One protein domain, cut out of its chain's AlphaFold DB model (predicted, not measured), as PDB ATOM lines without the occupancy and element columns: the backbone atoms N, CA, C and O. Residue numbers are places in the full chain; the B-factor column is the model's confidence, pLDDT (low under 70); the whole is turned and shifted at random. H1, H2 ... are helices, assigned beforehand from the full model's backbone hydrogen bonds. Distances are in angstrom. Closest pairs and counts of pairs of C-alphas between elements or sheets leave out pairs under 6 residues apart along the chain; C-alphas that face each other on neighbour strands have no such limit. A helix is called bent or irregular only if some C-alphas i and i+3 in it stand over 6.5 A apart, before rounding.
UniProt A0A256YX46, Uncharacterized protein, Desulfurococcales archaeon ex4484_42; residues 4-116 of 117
ATOM      1  N   GLU A   4      34.394  98.348  82.527       60.44
ATOM      2  CA  GLU A   4      32.968  98.376  82.900       60.44
ATOM      3  C   GLU A   4      32.053  98.962  81.803       60.44
ATOM      4  O   GLU A   4      30.931  98.498  81.593       60.44
ATOM      5  N   SER A   5      32.537  99.966  81.062       72.12
ATOM      6  CA  SER A   5      31.804 100.603  79.959       72.12
ATOM      7  C   SER A   5      31.668  99.664  78.761       72.12
ATOM      8  O   SER A   5      30.644  99.675  78.085       72.12
ATOM      9  N   LEU A   6      32.685  98.833  78.518       79.94
ATOM     10  CA  LEU A   6      32.717  97.907  77.390       79.94
ATOM     11  C   LEU A   6      31.825  96.687  77.645       79.94
ATOM     12  O   LEU A   6      31.072  96.289  76.760       79.94
ATOM     13  N   LEU A   7      31.841  96.139  78.866       85.31
ATOM     14  CA  LEU A   7      30.924  95.064  79.256       85.31
ATOM     15  C   LEU A   7      29.458  95.511  79.139       85.31
ATOM     16  O   LEU A   7      28.631  94.774  78.609       85.31
ATOM     17  N   THR A   8      29.150  96.733  79.582       84.88
ATOM     18  CA  THR A   8      27.796  97.300  79.487       84.88
ATOM     19  C   THR A   8      27.338  97.426  78.033       84.88
ATOM     20  O   THR A   8      26.226  97.013  77.708       84.88
ATOM     21  N   ASP A   9      28.198  97.935  77.145       85.62
ATOM     22  CA  ASP A   9      27.897  98.045  75.713       85.62
ATOM     23  C   ASP A   9      27.666  96.662  75.068       85.62
ATOM     24  O   ASP A   9      26.711  96.491  74.309       85.62
ATOM     25  N   ILE A  10      28.479  95.654  75.409       89.06
ATOM     26  CA  ILE A  10      28.313  94.277  74.909       89.06
ATOM     27  C   ILE A  10      26.977  93.685  75.362       89.06
ATOM     28  O   ILE A  10      26.242  93.141  74.539       89.06
ATOM     29  N   VAL A  11      26.647  93.796  76.652       91.31
ATOM     30  CA  VAL A  11      25.384  93.274  77.195       91.31
ATOM     31  C   VAL A  11      24.194  93.962  76.531       91.31
ATOM     32  O   VAL A  11      23.240  93.292  76.141       91.31
ATOM     33  N   LEU A  12      24.257  95.280  76.341       90.88
ATOM     34  CA  LEU A  12      23.187  96.037  75.700       90.88
ATOM     35  C   LEU A  12      22.969  95.602  74.243       90.88
ATOM     36  O   LEU A  12      21.830  95.394  73.830       90.88
ATOM     37  N   LEU A  13      24.048  95.420  73.475       92.50
ATOM     38  CA  LEU A  13      23.966  94.915  72.102       92.50
ATOM     39  C   LEU A  13      23.434  93.481  72.060       92.50
ATOM     40  O   LEU A  13      22.572  93.182  71.238       92.50
ATOM     41  N   ALA A  14      23.899  92.606  72.954       94.75
ATOM     42  CA  ALA A  14      23.424  91.228  73.029       94.75
ATOM     43  C   ALA A  14      21.916  91.168  73.314       94.75
ATOM     44  O   ALA A  14      21.190  90.453  72.626       94.75
ATOM     45  N   LEU A  15      21.431  91.966  74.270       95.38
ATOM     46  CA  LEU A  15      20.004  92.070  74.575       95.38
ATOM     47  C   LEU A  15      19.207  92.650  73.404       95.38
ATOM     48  O   LEU A  15      18.121  92.161  73.106       95.38
ATOM     49  N   PHE A  16      19.745  93.652  72.709       94.94
ATOM     50  CA  PHE A  16      19.108  94.223  71.527       94.94
ATOM     51  C   PHE A  16      18.968  93.204  70.390       94.94
ATOM     52  O   PHE A  16      17.880  93.047  69.838       94.94
ATOM     53  N   PHE A  17      20.030  92.464  70.066       95.94
ATOM     54  CA  PHE A  17      19.966  91.426  69.037       95.94
ATOM     55  C   PHE A  17      19.071  90.258  69.447       95.94
ATOM     56  O   PHE A  17      18.326  89.750  68.610       95.94
ATOM     57  N   LEU A  18      19.082  89.864  70.723       97.75
ATOM     58  CA  LEU A  18      18.168  88.852  71.247       97.75
ATOM     59  C   LEU A  18      16.707  89.304  71.124       97.75
ATOM     60  O   LEU A  18      15.852  88.508  70.737       97.75
ATOM     61  N   LEU A  19      16.419  90.577  71.409       96.25
ATOM     62  CA  LEU A  19      15.089  91.155  71.240       96.25
ATOM     63  C   LEU A  19      14.658  91.130  69.769       96.25
ATOM     64  O   LEU A  19      13.565  90.648  69.479       96.25
ATOM     65  N   ILE A  20      15.515  91.587  68.845       94.88
ATOM     66  CA  ILE A  20      15.234  91.531  67.401       94.88
ATOM     67  C   ILE A  20      14.955  90.094  66.979       94.88
ATOM     68  O   ILE A  20      13.916  89.830  66.383       94.88
ATOM     69  N   TYR A  21      15.838  89.160  67.335       96.00
ATOM     70  CA  TYR A  21      15.671  87.749  67.011       96.00
ATOM     71  C   TYR A  21      14.342  87.204  67.539       96.00
ATOM     72  O   TYR A  21      13.622  86.538  66.803       96.00
ATOM     73  N   THR A  22      13.987  87.527  68.782       95.44
ATOM     74  CA  THR A  22      12.740  87.071  69.404       95.44
ATOM     75  C   THR A  22      11.521  87.630  68.673       95.44
ATOM     76  O   THR A  22      10.616  86.872  68.343       95.44
ATOM     77  N   ILE A  23      11.503  88.929  68.356       91.62
ATOM     78  CA  ILE A  23      10.406  89.554  67.601       91.62
ATOM     79  C   ILE A  23      10.300  88.926  66.209       91.62
ATOM     80  O   ILE A  23       9.214  88.534  65.793       91.62
ATOM     81  N   THR A  24      11.420  88.780  65.500       91.62
ATOM     82  CA  THR A  24      11.452  88.162  64.170       91.62
ATOM     83  C   THR A  24      10.983  86.710  64.220       91.62
ATOM     84  O   THR A  24      10.177  86.301  63.389       91.62
ATOM     85  N   TYR A  25      11.416  85.937  65.217       94.38
ATOM     86  CA  TYR A  25      10.962  84.567  65.429       94.38
ATOM     87  C   TYR A  25       9.451  84.508  65.666       94.38
ATOM     88  O   TYR A  25       8.778  83.711  65.016       94.38
ATOM     89  N   LEU A  26       8.921  85.374  66.540       93.38
ATOM     90  CA  LEU A  26       7.490  85.460  66.827       93.38
ATOM     91  C   LEU A  26       6.686  85.775  65.560       93.38
ATOM     92  O   LEU A  26       5.744  85.057  65.250       93.38
ATOM     93  N   VAL A  27       7.092  86.783  64.787       90.12
ATOM     94  CA  VAL A  27       6.403  87.152  63.539       90.12
ATOM     95  C   VAL A  27       6.458  86.023  62.504       90.12
ATOM     96  O   VAL A  27       5.483  85.802  61.799       90.12
ATOM     97  N   MET A  28       7.567  85.284  62.409       91.44
ATOM     98  CA  MET A  28       7.701  84.203  61.421       91.44
ATOM     99  C   MET A  28       6.969  82.911  61.802       91.44
ATOM    100  O   MET A  28       6.563  82.173  60.910       91.44
ATOM    101  N   HIS A  29       6.833  82.606  63.095       93.75
ATOM    102  CA  HIS A  29       6.306  81.313  63.557       93.75
ATOM    103  C   HIS A  29       4.879  81.387  64.111       93.75
ATOM    104  O   HIS A  29       4.252  80.342  64.274       93.75
ATOM    105  N   TYR A  30       4.355  82.585  64.385       93.69
ATOM    106  CA  TYR A  30       2.982  82.786  64.849       93.69
ATOM    107  C   TYR A  30       2.186  83.540  63.776       93.69
ATOM    108  O   TYR A  30       2.287  84.768  63.690       93.69
ATOM    109  N   PRO A  31       1.392  82.832  62.951       90.25
ATOM    110  CA  PRO A  31       0.693  83.432  61.814       90.25
ATOM    111  C   PRO A  31      -0.293  84.523  62.240       90.25
ATOM    112  O   PRO A  31      -0.406  85.525  61.551       90.25
ATOM    113  N   GLU A  32      -0.909  84.396  63.416       91.75
ATOM    114  CA  GLU A  32      -1.814  85.401  63.995       91.75
ATOM    115  C   GLU A  32      -1.138  86.776  64.153       91.75
ATOM    116  O   GLU A  32      -1.742  87.813  63.881       91.75
ATOM    117  N   LEU A  33       0.140  86.800  64.553       88.44
ATOM    118  CA  LEU A  33       0.904  88.045  64.664       88.44
ATOM    119  C   LEU A  33       1.243  88.608  63.282       88.44
ATOM    120  O   LEU A  33       1.143  89.816  63.073       88.44
ATOM    121  N   ALA A  34       1.630  87.752  62.334       87.12
ATOM    122  CA  ALA A  34       1.914  88.173  60.966       87.12
ATOM    123  C   ALA A  34       0.667  88.747  60.274       87.12
ATOM    124  O   ALA A  34       0.755  89.799  59.643       87.12
ATOM    125  N   GLU A  35      -0.485  88.095  60.436       89.25
ATOM    126  CA  GLU A  35      -1.779  88.549  59.925       89.25
ATOM    127  C   GLU A  35      -2.184  89.880  60.548       89.25
ATOM    128  O   GLU A  35      -2.548  90.791  59.813       89.25
ATOM    129  N   PHE A  36      -2.022  90.050  61.862       87.56
ATOM    130  CA  PHE A  36      -2.283  91.326  62.529       87.56
ATOM    131  C   PHE A  36      -1.459  92.480  61.932       87.56
ATOM    132  O   PHE A  36      -1.997  93.542  61.607       87.56
ATOM    133  N   PHE A  37      -0.149  92.282  61.738       83.06
ATOM    134  CA  PHE A  37       0.691  93.299  61.097       83.06
ATOM    135  C   PHE A  37       0.317  93.514  59.631       83.06
ATOM    136  O   PHE A  37       0.335  94.653  59.160       83.06
ATOM    137  N   HIS A  38      -0.033  92.446  58.913       86.69
ATOM    138  CA  HIS A  38      -0.477  92.540  57.531       86.69
ATOM    139  C   HIS A  38      -1.773  93.341  57.420       86.69
ATOM    140  O   HIS A  38      -1.836  94.250  56.606       86.69
ATOM    141  N   GLU A  39      -2.769  93.080  58.263       87.38
ATOM    142  CA  GLU A  39      -4.054  93.777  58.257       87.38
ATOM    143  C   GLU A  39      -3.866  95.279  58.503       87.38
ATOM    144  O   GLU A  39      -4.343  96.100  57.718       87.38
ATOM    145  N   ILE A  40      -3.066  95.652  59.506       83.19
ATOM    146  CA  ILE A  40      -2.765  97.060  59.807       83.19
ATOM    147  C   ILE A  40      -2.036  97.749  58.644       83.19
ATOM    148  O   ILE A  40      -2.342  98.897  58.314       83.19
ATOM    149  N   LEU A  41      -1.069  97.070  58.020       82.94
ATOM    150  CA  LEU A  41      -0.235  97.631  56.950       82.94
ATOM    151  C   LEU A  41      -0.822  97.439  55.539       82.94
ATOM    152  O   LEU A  41      -0.264  97.974  54.570       82.94
ATOM    153  N   SER A  42      -1.926  96.697  55.413       85.62
ATOM    154  CA  SER A  42      -2.627  96.440  54.149       85.62
ATOM    155  C   SER A  42      -3.349  97.686  53.650       85.62
ATOM    156  O   SER A  42      -3.382  97.945  52.447       85.62
ATOM    157  N   ASN A  43      -3.869  98.501  54.570       85.75
ATOM    158  CA  ASN A  43      -4.498  99.764  54.232       85.75
ATOM    159  C   ASN A  43      -3.421 100.796  53.882       85.75
ATOM    160  O   ASN A  43      -2.667 101.259  54.738       85.75
ATOM    161  N   GLU A  44      -3.376 101.171  52.608       83.00
ATOM    162  CA  GLU A  44      -2.392 102.100  52.063       83.00
ATOM    163  C   GLU A  44      -2.421 103.471  52.754       83.00
ATOM    164  O   GLU A  44      -1.364 104.013  53.083       83.00
ATOM    165  N   ALA A  45      -3.612 103.998  53.057       82.50
ATOM    166  CA  ALA A  45      -3.760 105.272  53.755       82.50
ATOM    167  C   ALA A  45      -3.239 105.177  55.196       82.50
ATOM    168  O   ALA A  45      -2.489 106.046  55.642       82.50
ATOM    169  N   THR A  46      -3.570 104.098  55.910       87.12
ATOM    170  CA  THR A  46      -3.053 103.848  57.265       87.12
ATOM    171  C   THR A  46      -1.533 103.724  57.253       87.12
ATOM    172  O   THR A  46      -0.850 104.390  58.031       87.12
ATOM    173  N   ARG A  47      -0.980 102.930  56.327       89.62
ATOM    174  CA  ARG A  47       0.466 102.749  56.160       89.62
ATOM    175  C   ARG A  47       1.168 104.075  55.868       89.62
ATOM    176  O   ARG A  47       2.195 104.357  56.479       89.62
ATOM    177  N   ALA A  48       0.602 104.908  54.996       86.81
ATOM    178  CA  ALA A  48       1.132 106.227  54.669       86.81
ATOM    179  C   ALA A  48       1.111 107.194  55.857       86.81
ATOM    180  O   ALA A  48       2.099 107.884  56.101       86.81
ATOM    181  N   VAL A  49       0.021 107.220  56.629       88.38
ATOM    182  CA  VAL A  49      -0.072 108.037  57.847       88.38
ATOM    183  C   VAL A  49       0.967 107.588  58.872       88.38
ATOM    184  O   VAL A  49       1.688 108.426  59.412       88.38
ATOM    185  N   ILE A  50       1.108 106.277  59.095       90.25
ATOM    186  CA  ILE A  50       2.139 105.728  59.984       90.25
ATOM    187  C   ILE A  50       3.527 106.138  59.485       90.25
ATOM    188  O   ILE A  50       4.311 106.684  60.255       90.25
ATOM    189  N   ALA A  51       3.827 105.944  58.200       90.44
ATOM    190  CA  ALA A  51       5.095 106.340  57.596       90.44
ATOM    191  C   ALA A  51       5.398 107.834  57.784       90.44
ATOM    192  O   ALA A  51       6.516 108.180  58.172       90.44
ATOM    193  N   LEU A  52       4.418 108.711  57.564       90.06
ATOM    194  CA  LEU A  52       4.570 110.158  57.715       90.06
ATOM    195  C   LEU A  52       4.842 110.556  59.172       90.06
ATOM    196  O   LEU A  52       5.728 111.368  59.424       90.06
ATOM    197  N   LEU A  53       4.124 109.960  60.130       90.62
ATOM    198  CA  LEU A  53       4.327 110.188  61.566       90.62
ATOM    199  C   LEU A  53       5.670 109.644  62.059       90.62
ATOM    200  O   LEU A  53       6.295 110.219  62.948       90.62
ATOM    201  N   MET A  54       6.124 108.544  61.470       93.06
ATOM    202  CA  MET A  54       7.374 107.884  61.829       93.06
ATOM    203  C   MET A  54       8.611 108.564  61.226       93.06
ATOM    204  O   MET A  54       9.712 108.429  61.758       93.06
ATOM    205  N   LEU A  55       8.446 109.362  60.171       91.50
ATOM    206  CA  LEU A  55       9.532 110.105  59.532       91.50
ATOM    207  C   LEU A  55      10.237 111.080  60.505       91.50
ATOM    208  O   LEU A  55      11.453 110.955  60.668       91.50
ATOM    209  N   PRO A  56       9.551 111.987  61.235       92.44
ATOM    210  CA  PRO A  56      10.213 112.829  62.233       92.44
ATOM    211  C   PRO A  56      10.829 112.010  63.376       92.44
ATOM    212  O   PRO A  56      11.917 112.345  63.841       92.44
ATOM    213  N   VAL A  57      10.195 110.906  63.788       94.06
ATOM    214  CA  VAL A  57      10.743 110.001  64.814       94.06
ATOM    215  C   VAL A  57      12.078 109.413  64.355       94.06
ATOM    216  O   VAL A  57      13.043 109.404  65.120       94.06
ATOM    217  N   SER A  58      12.169 108.990  63.093       95.81
ATOM    218  CA  SER A  58      13.397 108.446  62.512       95.81
ATOM    219  C   SER A  58      14.538 109.466  62.509       95.81
ATOM    220  O   SER A  58      15.649 109.144  62.924       95.81
ATOM    221  N   ILE A  59      14.253 110.721  62.141       93.50
ATOM    222  CA  ILE A  59      15.232 111.816  62.131       93.50
ATOM    223  C   ILE A  59      15.735 112.087  63.551       93.50
ATOM    224  O   ILE A  59      16.940 112.242  63.763       93.50
ATOM    225  N   VAL A  60      14.828 112.117  64.529       93.88
ATOM    226  CA  VAL A  60      15.169 112.311  65.941       93.88
ATOM    227  C   VAL A  60      16.079 111.182  66.427       93.88
ATOM    228  O   VAL A  60      17.148 111.463  66.968       93.88
ATOM    229  N   LEU A  61      15.714 109.921  66.179       94.19
ATOM    230  CA  LEU A  61      16.514 108.758  66.570       94.19
ATOM    231  C   LEU A  61      17.904 108.764  65.930       94.19
ATOM    232  O   LEU A  61      18.894 108.592  66.635       94.19
ATOM    233  N   LEU A  62      17.995 109.031  64.625       94.06
ATOM    234  CA  LEU A  62      19.273 109.148  63.922       94.06
ATOM    235  C   LEU A  62      20.135 110.259  64.516       94.06
ATOM    236  O   LEU A  62      21.310 110.045  64.799       94.06
ATOM    237  N   THR A  63      19.548 111.431  64.753       90.50
ATOM    238  CA  THR A  63      20.263 112.585  65.303       90.50
ATOM    239  C   THR A  63      20.788 112.286  66.706       90.50
ATOM    240  O   THR A  63      21.956 112.551  66.991       90.50
ATOM    241  N   PHE A  64      19.963 111.695  67.575       89.31
ATOM    242  CA  PHE A  64      20.390 111.268  68.907       89.31
ATOM    243  C   PHE A  64      21.462 110.182  68.836       89.31
ATOM    244  O   PHE A  64      22.480 110.307  69.506       89.31
ATOM    245  N   GLY A  65      21.278 109.166  67.995       90.44
ATOM    246  CA  GLY A  65      22.222 108.065  67.846       90.44
ATOM    247  C   GLY A  65      23.594 108.521  67.350       90.44
ATOM    248  O   GLY A  65      24.609 108.226  67.983       90.44
ATOM    249  N   ILE A  66      23.626 109.331  66.287       89.81
ATOM    250  CA  ILE A  66      24.851 109.936  65.745       89.81
ATOM    251  C   ILE A  66      25.517 110.811  66.804       89.81
ATOM    252  O   ILE A  66      26.716 110.691  67.034       89.81
ATOM    253  N   ARG A  67      24.755 111.662  67.500       86.19
ATOM    254  CA  ARG A  67      25.286 112.535  68.555       86.19
ATOM    255  C   ARG A  67      25.876 111.742  69.726       86.19
ATOM    256  O   ARG A  67      26.921 112.127  70.256       86.19
ATOM    257  N   SER A  68      25.222 110.647  70.113       83.69
ATOM    258  CA  SER A  68      25.681 109.732  71.159       83.69
ATOM    259  C   SER A  68      26.961 108.996  70.769       83.69
ATOM    260  O   SER A  68      27.821 108.822  71.627       83.69
ATOM    261  N   MET A  69      27.122 108.612  69.500       80.81
ATOM    262  CA  MET A  69      28.370 108.009  69.015       80.81
ATOM    263  C   MET A  69      29.480 109.040  68.812       80.81
ATOM    264  O   MET A  69      30.642 108.728  69.064       80.81
ATOM    265  N   LEU A  70      29.140 110.246  68.341       78.19
ATOM    266  CA  LEU A  70      30.140 111.170  67.829       78.19
ATOM    267  C   LEU A  70      30.921 111.905  68.899       78.19
ATOM    268  O   LEU A  70      32.123 111.875  68.721       78.19
ATOM    269  N   HIS A  71      30.351 112.563  69.928       63.59
ATOM    270  CA  HIS A  71      31.180 113.249  70.960       63.59
ATOM    271  C   HIS A  71      30.438 113.958  72.127       63.59
ATOM    272  O   HIS A  71      30.986 114.904  72.687       63.59
ATOM    273  N   LEU A  72      29.214 113.584  72.543       52.97
ATOM    274  CA  LEU A  72      28.440 114.434  73.488       52.97
ATOM    275  C   LEU A  72      28.089 113.886  74.880       52.97
ATOM    276  O   LEU A  72      27.360 114.556  75.606       52.97
ATOM    277  N   THR A  73      28.689 112.786  75.337       47.97
ATOM    278  CA  THR A  73      28.704 112.450  76.775       47.97
ATOM    279  C   THR A  73      29.996 111.735  77.148       47.97
ATOM    280  O   THR A  73      30.368 110.764  76.503       47.97
ATOM    281  N   SER A  74      30.652 112.181  78.220       52.16
ATOM    282  CA  SER A  74      31.938 111.701  78.759       52.16
ATOM    283  C   SER A  74      31.983 110.223  79.206       52.16
ATOM    284  O   SER A  74      32.936 109.800  79.856       52.16
ATOM    285  N   SER A  75      30.975 109.420  78.861       53.44
ATOM    286  CA  SER A  75      30.887 107.989  79.147       53.44
ATOM    287  C   SER A  75      30.503 107.254  77.864       53.44
ATOM    288  O   SER A  75      29.498 107.586  77.235       53.44
ATOM    289  N   GLY A  76      31.338 106.299  77.454       55.75
ATOM    290  CA  GLY A  76      31.152 105.496  76.249       55.75
ATOM    291  C   GLY A  76      29.805 104.781  76.255       55.75
ATOM    292  O   GLY A  76      29.607 103.829  76.999       55.75
ATOM    293  N   LYS A  77      28.884 105.272  75.427       71.69
ATOM    294  CA  LYS A  77      27.574 104.667  75.164       71.69
ATOM    295  C   LYS A  77      27.456 104.353  73.677       71.69
ATOM    296  O   LYS A  77      26.506 104.774  73.012       71.69
ATOM    297  N   LEU A  78      28.467 103.666  73.142       82.25
ATOM    298  CA  LEU A  78      28.535 103.343  71.718       82.25
ATOM    299  C   LEU A  78      27.369 102.438  71.320       82.25
ATOM    300  O   LEU A  78      26.772 102.646  70.265       82.25
ATOM    301  N   ALA A  79      26.987 101.501  72.192       86.38
ATOM    302  CA  ALA A  79      25.886 100.580  71.937       86.38
ATOM    303  C   ALA A  79      24.530 101.293  71.829       86.38
ATOM    304  O   ALA A  79      23.769 101.031  70.903       86.38
ATOM    305  N   ILE A  80      24.234 102.235  72.732       87.94
ATOM    306  CA  ILE A  80      22.981 103.011  72.692       87.94
ATOM    307  C   ILE A  80      22.917 103.851  71.415       87.94
ATOM    308  O   ILE A  80      21.891 103.874  70.737       87.94
ATOM    309  N   GLY A  81      24.026 104.518  71.077       89.69
ATOM    310  CA  GLY A  81      24.122 105.295  69.847       89.69
ATOM    311  C   GLY A  81      23.863 104.435  68.609       89.69
ATOM    312  O   GLY A  81      23.028 104.790  67.782       89.69
ATOM    313  N   PHE A  82      24.498 103.262  68.536       90.00
ATOM    314  CA  PHE A  82      24.285 102.295  67.461       90.00
ATOM    315  C   PHE A  82      22.824 101.838  67.359       90.00
ATOM    316  O   PHE A  82      22.250 101.883  66.273       90.00
ATOM    317  N   ILE A  83      22.195 101.456  68.475       92.81
ATOM    318  CA  ILE A  83      20.792 101.012  68.504       92.81
ATOM    319  C   ILE A  83      19.865 102.096  67.950       92.81
ATOM    320  O   ILE A  83      19.023 101.812  67.097       92.81
ATOM    321  N   PHE A  84      20.032 103.346  68.390       94.25
ATOM    322  CA  PHE A  84      19.220 104.452  67.890       94.25
ATOM    323  C   PHE A  84      19.434 104.717  66.403       94.25
ATOM    324  O   PHE A  84      18.461 104.985  65.700       94.25
ATOM    325  N   ILE A  85      20.668 104.592  65.905       93.94
ATOM    326  CA  ILE A  85      20.931 104.712  64.469       93.94
ATOM    327  C   ILE A  85      20.216 103.601  63.703       93.94
ATOM    328  O   ILE A  85      19.498 103.904  62.759       93.94
ATOM    329  N   VAL A  86      20.363 102.336  64.106       94.81
ATOM    330  CA  VAL A  86      19.741 101.201  63.404       94.81
ATOM    331  C   VAL A  86      18.222 101.341  63.362       94.81
ATOM    332  O   VAL A  86      17.631 101.245  62.287       94.81
ATOM    333  N   LEU A  87      17.587 101.631  64.503       94.56
ATOM    334  CA  LEU A  87      16.142 101.862  64.562       94.56
ATOM    335  C   LEU A  87      15.730 103.047  63.684       94.56
ATOM    336  O   LEU A  87      14.784 102.943  62.906       94.56
ATOM    337  N   GLY A  88      16.473 104.152  63.763       95.25
ATOM    338  CA  GLY A  88      16.241 105.333  62.945       95.25
ATOM    339  C   GLY A  88      16.339 105.041  61.446       95.25
ATOM    340  O   GLY A  88      15.450 105.434  60.699       95.25
ATOM    341  N   VAL A  89      17.355 104.299  60.997       96.00
ATOM    342  CA  VAL A  89      17.519 103.920  59.583       96.00
ATOM    343  C   VAL A  89      16.365 103.037  59.115       96.00
ATOM    344  O   VAL A  89      15.796 103.307  58.062       96.00
ATOM    345  N   VAL A  90      15.993 102.006  59.879       94.38
ATOM    346  CA  VAL A  90      14.901 101.093  59.499       94.38
ATOM    347  C   VAL A  90      13.587 101.855  59.338       94.38
ATOM    348  O   VAL A  90      12.897 101.692  58.331       94.38
ATOM    349  N   ILE A  91      13.269 102.731  60.293       95.06
ATOM    350  CA  ILE A  91      12.057 103.548  60.242       95.06
ATOM    351  C   ILE A  91      12.120 104.533  59.069       95.06
ATOM    352  O   ILE A  91      11.145 104.662  58.334       95.06
ATOM    353  N   LEU A  92      13.260 105.192  58.851       94.50
ATOM    354  CA  LEU A  92      13.434 106.133  57.745       94.50
ATOM    355  C   LEU A  92      13.228 105.445  56.388       94.50
ATOM    356  O   LEU A  92      12.532 105.979  55.529       94.50
ATOM    357  N   LEU A  93      13.800 104.250  56.202       94.19
ATOM    358  CA  LEU A  93      13.629 103.462  54.982       94.19
ATOM    359  C   LEU A  93      12.167 103.064  54.777       94.19
ATOM    360  O   LEU A  93      11.640 103.244  53.679       94.19
ATOM    361  N   PHE A  94      11.491 102.585  55.823       92.50
ATOM    362  CA  PHE A  94      10.056 102.304  55.773       92.50
ATOM    363  C   PHE A  94       9.243 103.548  55.378       92.50
ATOM    364  O   PHE A  94       8.388 103.480  54.492       92.50
ATOM    365  N   SER A  95       9.538 104.701  55.983       92.69
ATOM    366  CA  SER A  95       8.825 105.941  55.694       92.69
ATOM    367  C   SER A  95       9.043 106.408  54.256       92.69
ATOM    368  O   SER A  95       8.076 106.700  53.558       92.69
ATOM    369  N   ILE A  96      10.294 106.445  53.788       91.06
ATOM    370  CA  ILE A  96      10.631 106.905  52.433       91.06
ATOM    371  C   ILE A  96      10.032 105.974  51.379       91.06
ATOM    372  O   ILE A  96       9.435 106.459  50.423       91.06
ATOM    373  N   THR A  97      10.155 104.655  51.549       89.94
ATOM    374  CA  THR A  97       9.609 103.682  50.584       89.94
ATOM    375  C   THR A  97       8.091 103.783  50.479       89.94
ATOM    376  O   THR A  97       7.552 103.820  49.373       89.94
ATOM    377  N   THR A  98       7.403 103.922  51.613       89.00
ATOM    378  CA  THR A  98       5.946 104.094  51.644       89.00
ATOM    379  C   THR A  98       5.518 105.397  50.971       89.00
ATOM    380  O   THR A  98       4.620 105.391  50.132       89.00
ATOM    381  N   VAL A  99       6.164 106.517  51.311       86.06
ATOM    382  CA  VAL A  99       5.837 107.830  50.733       86.06
ATOM    383  C   VAL A  99       6.137 107.861  49.233       86.06
ATOM    384  O   VAL A  99       5.338 108.392  48.468       86.06
ATOM    385  N   ALA A 100       7.246 107.265  48.793       86.56
ATOM    386  CA  ALA A 100       7.603 107.194  47.379       86.56
ATOM    387  C   ALA A 100       6.581 106.388  46.564       86.56
ATOM    388  O   ALA A 100       6.194 106.838  45.486       86.56
ATOM    389  N   SER A 101       6.108 105.250  47.090       86.75
ATOM    390  CA  SER A 101       5.029 104.476  46.459       86.75
ATOM    391  C   SER A 101       3.774 105.328  46.294       86.75
ATOM    392  O   SER A 101       3.255 105.451  45.194       86.75
ATOM    393  N   LEU A 102       3.353 106.011  47.360       85.44
ATOM    394  CA  LEU A 102       2.146 106.832  47.329       85.44
ATOM    395  C   LEU A 102       2.261 108.006  46.344       85.44
ATOM    396  O   LEU A 102       1.315 108.310  45.620       85.44
ATOM    397  N   ILE A 103       3.426 108.659  46.270       86.50
ATOM    398  CA  ILE A 103       3.680 109.708  45.272       86.50
ATOM    399  C   ILE A 103       3.573 109.134  43.857       86.50
ATOM    400  O   ILE A 103       2.959 109.756  42.990       86.50
ATOM    401  N   TRP A 104       4.146 107.955  43.619       87.25
ATOM    402  CA  TRP A 104       4.077 107.284  42.325       87.25
ATOM    403  C   TRP A 104       2.635 106.952  41.927       87.25
ATOM    404  O   TRP A 104       2.227 107.238  40.802       87.25
ATOM    405  N   ASP A 105       1.834 106.440  42.859       85.94
ATOM    406  CA  ASP A 105       0.431 106.095  42.623       85.94
ATOM    407  C   ASP A 105      -0.429 107.338  42.350       85.94
ATOM    408  O   ASP A 105      -1.262 107.336  41.438       85.94
ATOM    409  N   ILE A 106      -0.173 108.448  43.051       86.62
ATOM    410  CA  ILE A 106      -0.799 109.745  42.754       86.62
ATOM    411  C   ILE A 106      -0.419 110.225  41.351       86.62
ATOM    412  O   ILE A 106      -1.301 110.627  40.592       86.62
ATOM    413  N   ILE A 107       0.865 110.175  40.982       88.25
ATOM    414  CA  ILE A 107       1.332 110.597  39.655       88.25
ATOM    415  C   ILE A 107       0.666 109.754  38.564       88.25
ATOM    416  O   ILE A 107       0.138 110.315  37.607       88.25
ATOM    417  N   ASN A 108       0.621 108.429  38.718       89.62
ATOM    418  CA  ASN A 108      -0.013 107.537  37.747       89.62
ATOM    419  C   ASN A 108      -1.511 107.808  37.603       89.62
ATOM    420  O   ASN A 108      -2.025 107.845  36.485       89.62
ATOM    421  N   ASN A 109      -2.208 108.034  38.717       87.75
ATOM    422  CA  ASN A 109      -3.626 108.377  38.691       87.75
ATOM    423  C   ASN A 109      -3.869 109.730  38.016       87.75
ATOM    424  O   ASN A 109      -4.784 109.840  37.203       87.75
ATOM    425  N   LEU A 110      -3.035 110.739  38.287       85.00
ATOM    426  CA  LEU A 110      -3.109 112.029  37.602       85.00
ATOM    427  C   LEU A 110      -2.873 111.868  36.101       85.00
ATOM    428  O   LEU A 110      -3.686 112.346  35.317       85.00
ATOM    429  N   ILE A 111      -1.817 111.154  35.695       84.25
ATOM    430  CA  ILE A 111      -1.539 110.867  34.282       84.25
ATOM    431  C   ILE A 111      -2.761 110.215  33.642       84.25
ATOM    432  O   ILE A 111      -3.244 110.733  32.647       84.25
ATOM    433  N   ARG A 112      -3.323 109.164  34.249       85.38
ATOM    434  CA  ARG A 112      -4.503 108.462  33.727       85.38
ATOM    435  C   ARG A 112      -5.718 109.379  33.555       85.38
ATOM    436  O   ARG A 112      -6.424 109.281  32.555       85.38
ATOM    437  N   VAL A 113      -5.960 110.274  34.513       84.56
ATOM    438  CA  VAL A 113      -7.046 111.265  34.438       84.56
ATOM    439  C   VAL A 113      -6.795 112.278  33.318       84.56
ATOM    440  O   VAL A 113      -7.729 112.631  32.606       84.56
ATOM    441  N   PHE A 114      -5.552 112.726  33.129       76.12
ATOM    442  CA  PHE A 114      -5.201 113.690  32.084       76.12
ATOM    443  C   PHE A 114      -5.078 113.071  30.689       76.12
ATOM    444  O   PHE A 114      -5.283 113.776  29.703       76.12
ATOM    445  N   THR A 115      -4.749 111.782  30.581       78.25
ATOM    446  CA  THR A 115      -4.571 111.116  29.289       78.25
ATOM    447  C   THR A 115      -5.860 110.566  28.705       78.25
ATOM    448  O   THR A 115      -5.814 110.279  27.516       78.25
ATOM    449  N   MET A 116      -6.949 110.427  29.491       55.19
ATOM    450  CA  MET A 116      -8.273 109.880  29.109       55.19
ATOM    451  C   MET A 116      -8.314 109.219  27.716       55.19
ATOM    452  O   MET A 116      -8.992 109.661  26.788       55.19
TER     453      MET A 116
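What this domain is: This is residues 4 to 116 of the 117 residues of an uncharacterized protein of Desulfurococcales archaeon ex4484_42 (UniProt A0A256YX46). Four helices make a flat, open triangular frame: H1 is one side, the short H2 a second, and the helical hairpin of H3 and H4 the third, with an empty middle. Residues 103 to 116, of which 103 to 115 belong to H4, stick out past the frame as an arm. The printed part has 113 residues, with four named helices in the order H1, H2, H3, H4 and no named strand, and its class is all helix. It is loose, with a radius of gyration of the C-alphas of 18.8 A, and its C-alphas span 68 by 37 by 15 A.

Where its parts are: H1, residues 4 to 29, begins at C-alpha 4 at (32.968, 98.376, 82.900) and measures 37.1 A from first to last C-alpha. H2, residues 31 to 42, measures 15.5 A and begins at C-alpha 31 at (0.693, 83.432, 61.814). H3, residues 44 to 70, measures 37.3 A and has a kink of 32 degrees near residue 56. H3 is neither bent nor irregular, but only just: C-alphas 53 and 56 are 6.5 A apart. H4, residues 78 to 115, is the longest helix at 54.4 A and ends at C-alpha 115 at (-4.571, 111.116, 29.289).

How they stand to each other: H1 and H2 touch only at the corner by their link, about perpendicular at 90 degrees, with the C-alphas of Val 27 and Ala 34 closest at 5.3 A. H2 and H3 only just touch, with 3 pairs of C-alphas within 8 A, and only at the corner; the closest C-alphas are those of Leu 41 and Arg 47, 5.2 A apart, and the lines stand about perpendicular at 78 degrees. H3 and H4 form a hairpin and touch with 60 pairs of C-alphas within 8 A, the closest being those of Gly 65 and Gly 81 at 3.9 A. They run opposite ways at a shallow tilt of 33 degrees, only just short of steep. H1 touches H4 with residues 9 to 16 alone, and H4 touches H1 with residues 78 to 83 alone. The closest C-alphas of H1 and H4 are those of Asp 9 and Ala 79, 5.0 A apart, and the two helices run the same way at a steep tilt of 39 degrees. H1 and H3 are apart, as are H2 and H4. In H1, H2 and H4 every O i to N i+4 pair is within hydrogen-bond range; in H3 21 of 23 are.

The domain as a whole: The two C-alphas farthest apart are those of Glu 4 and Met 116, 68.8 A. The printed part has no cut. The links from H1 to H2 and from H2 to H3 are tight, and that from H3 to H4, 7 residues, is short. The mean pLDDT of the printed part is 86.8, with residue 4, residues 71 to 76 and residue 116 under 70.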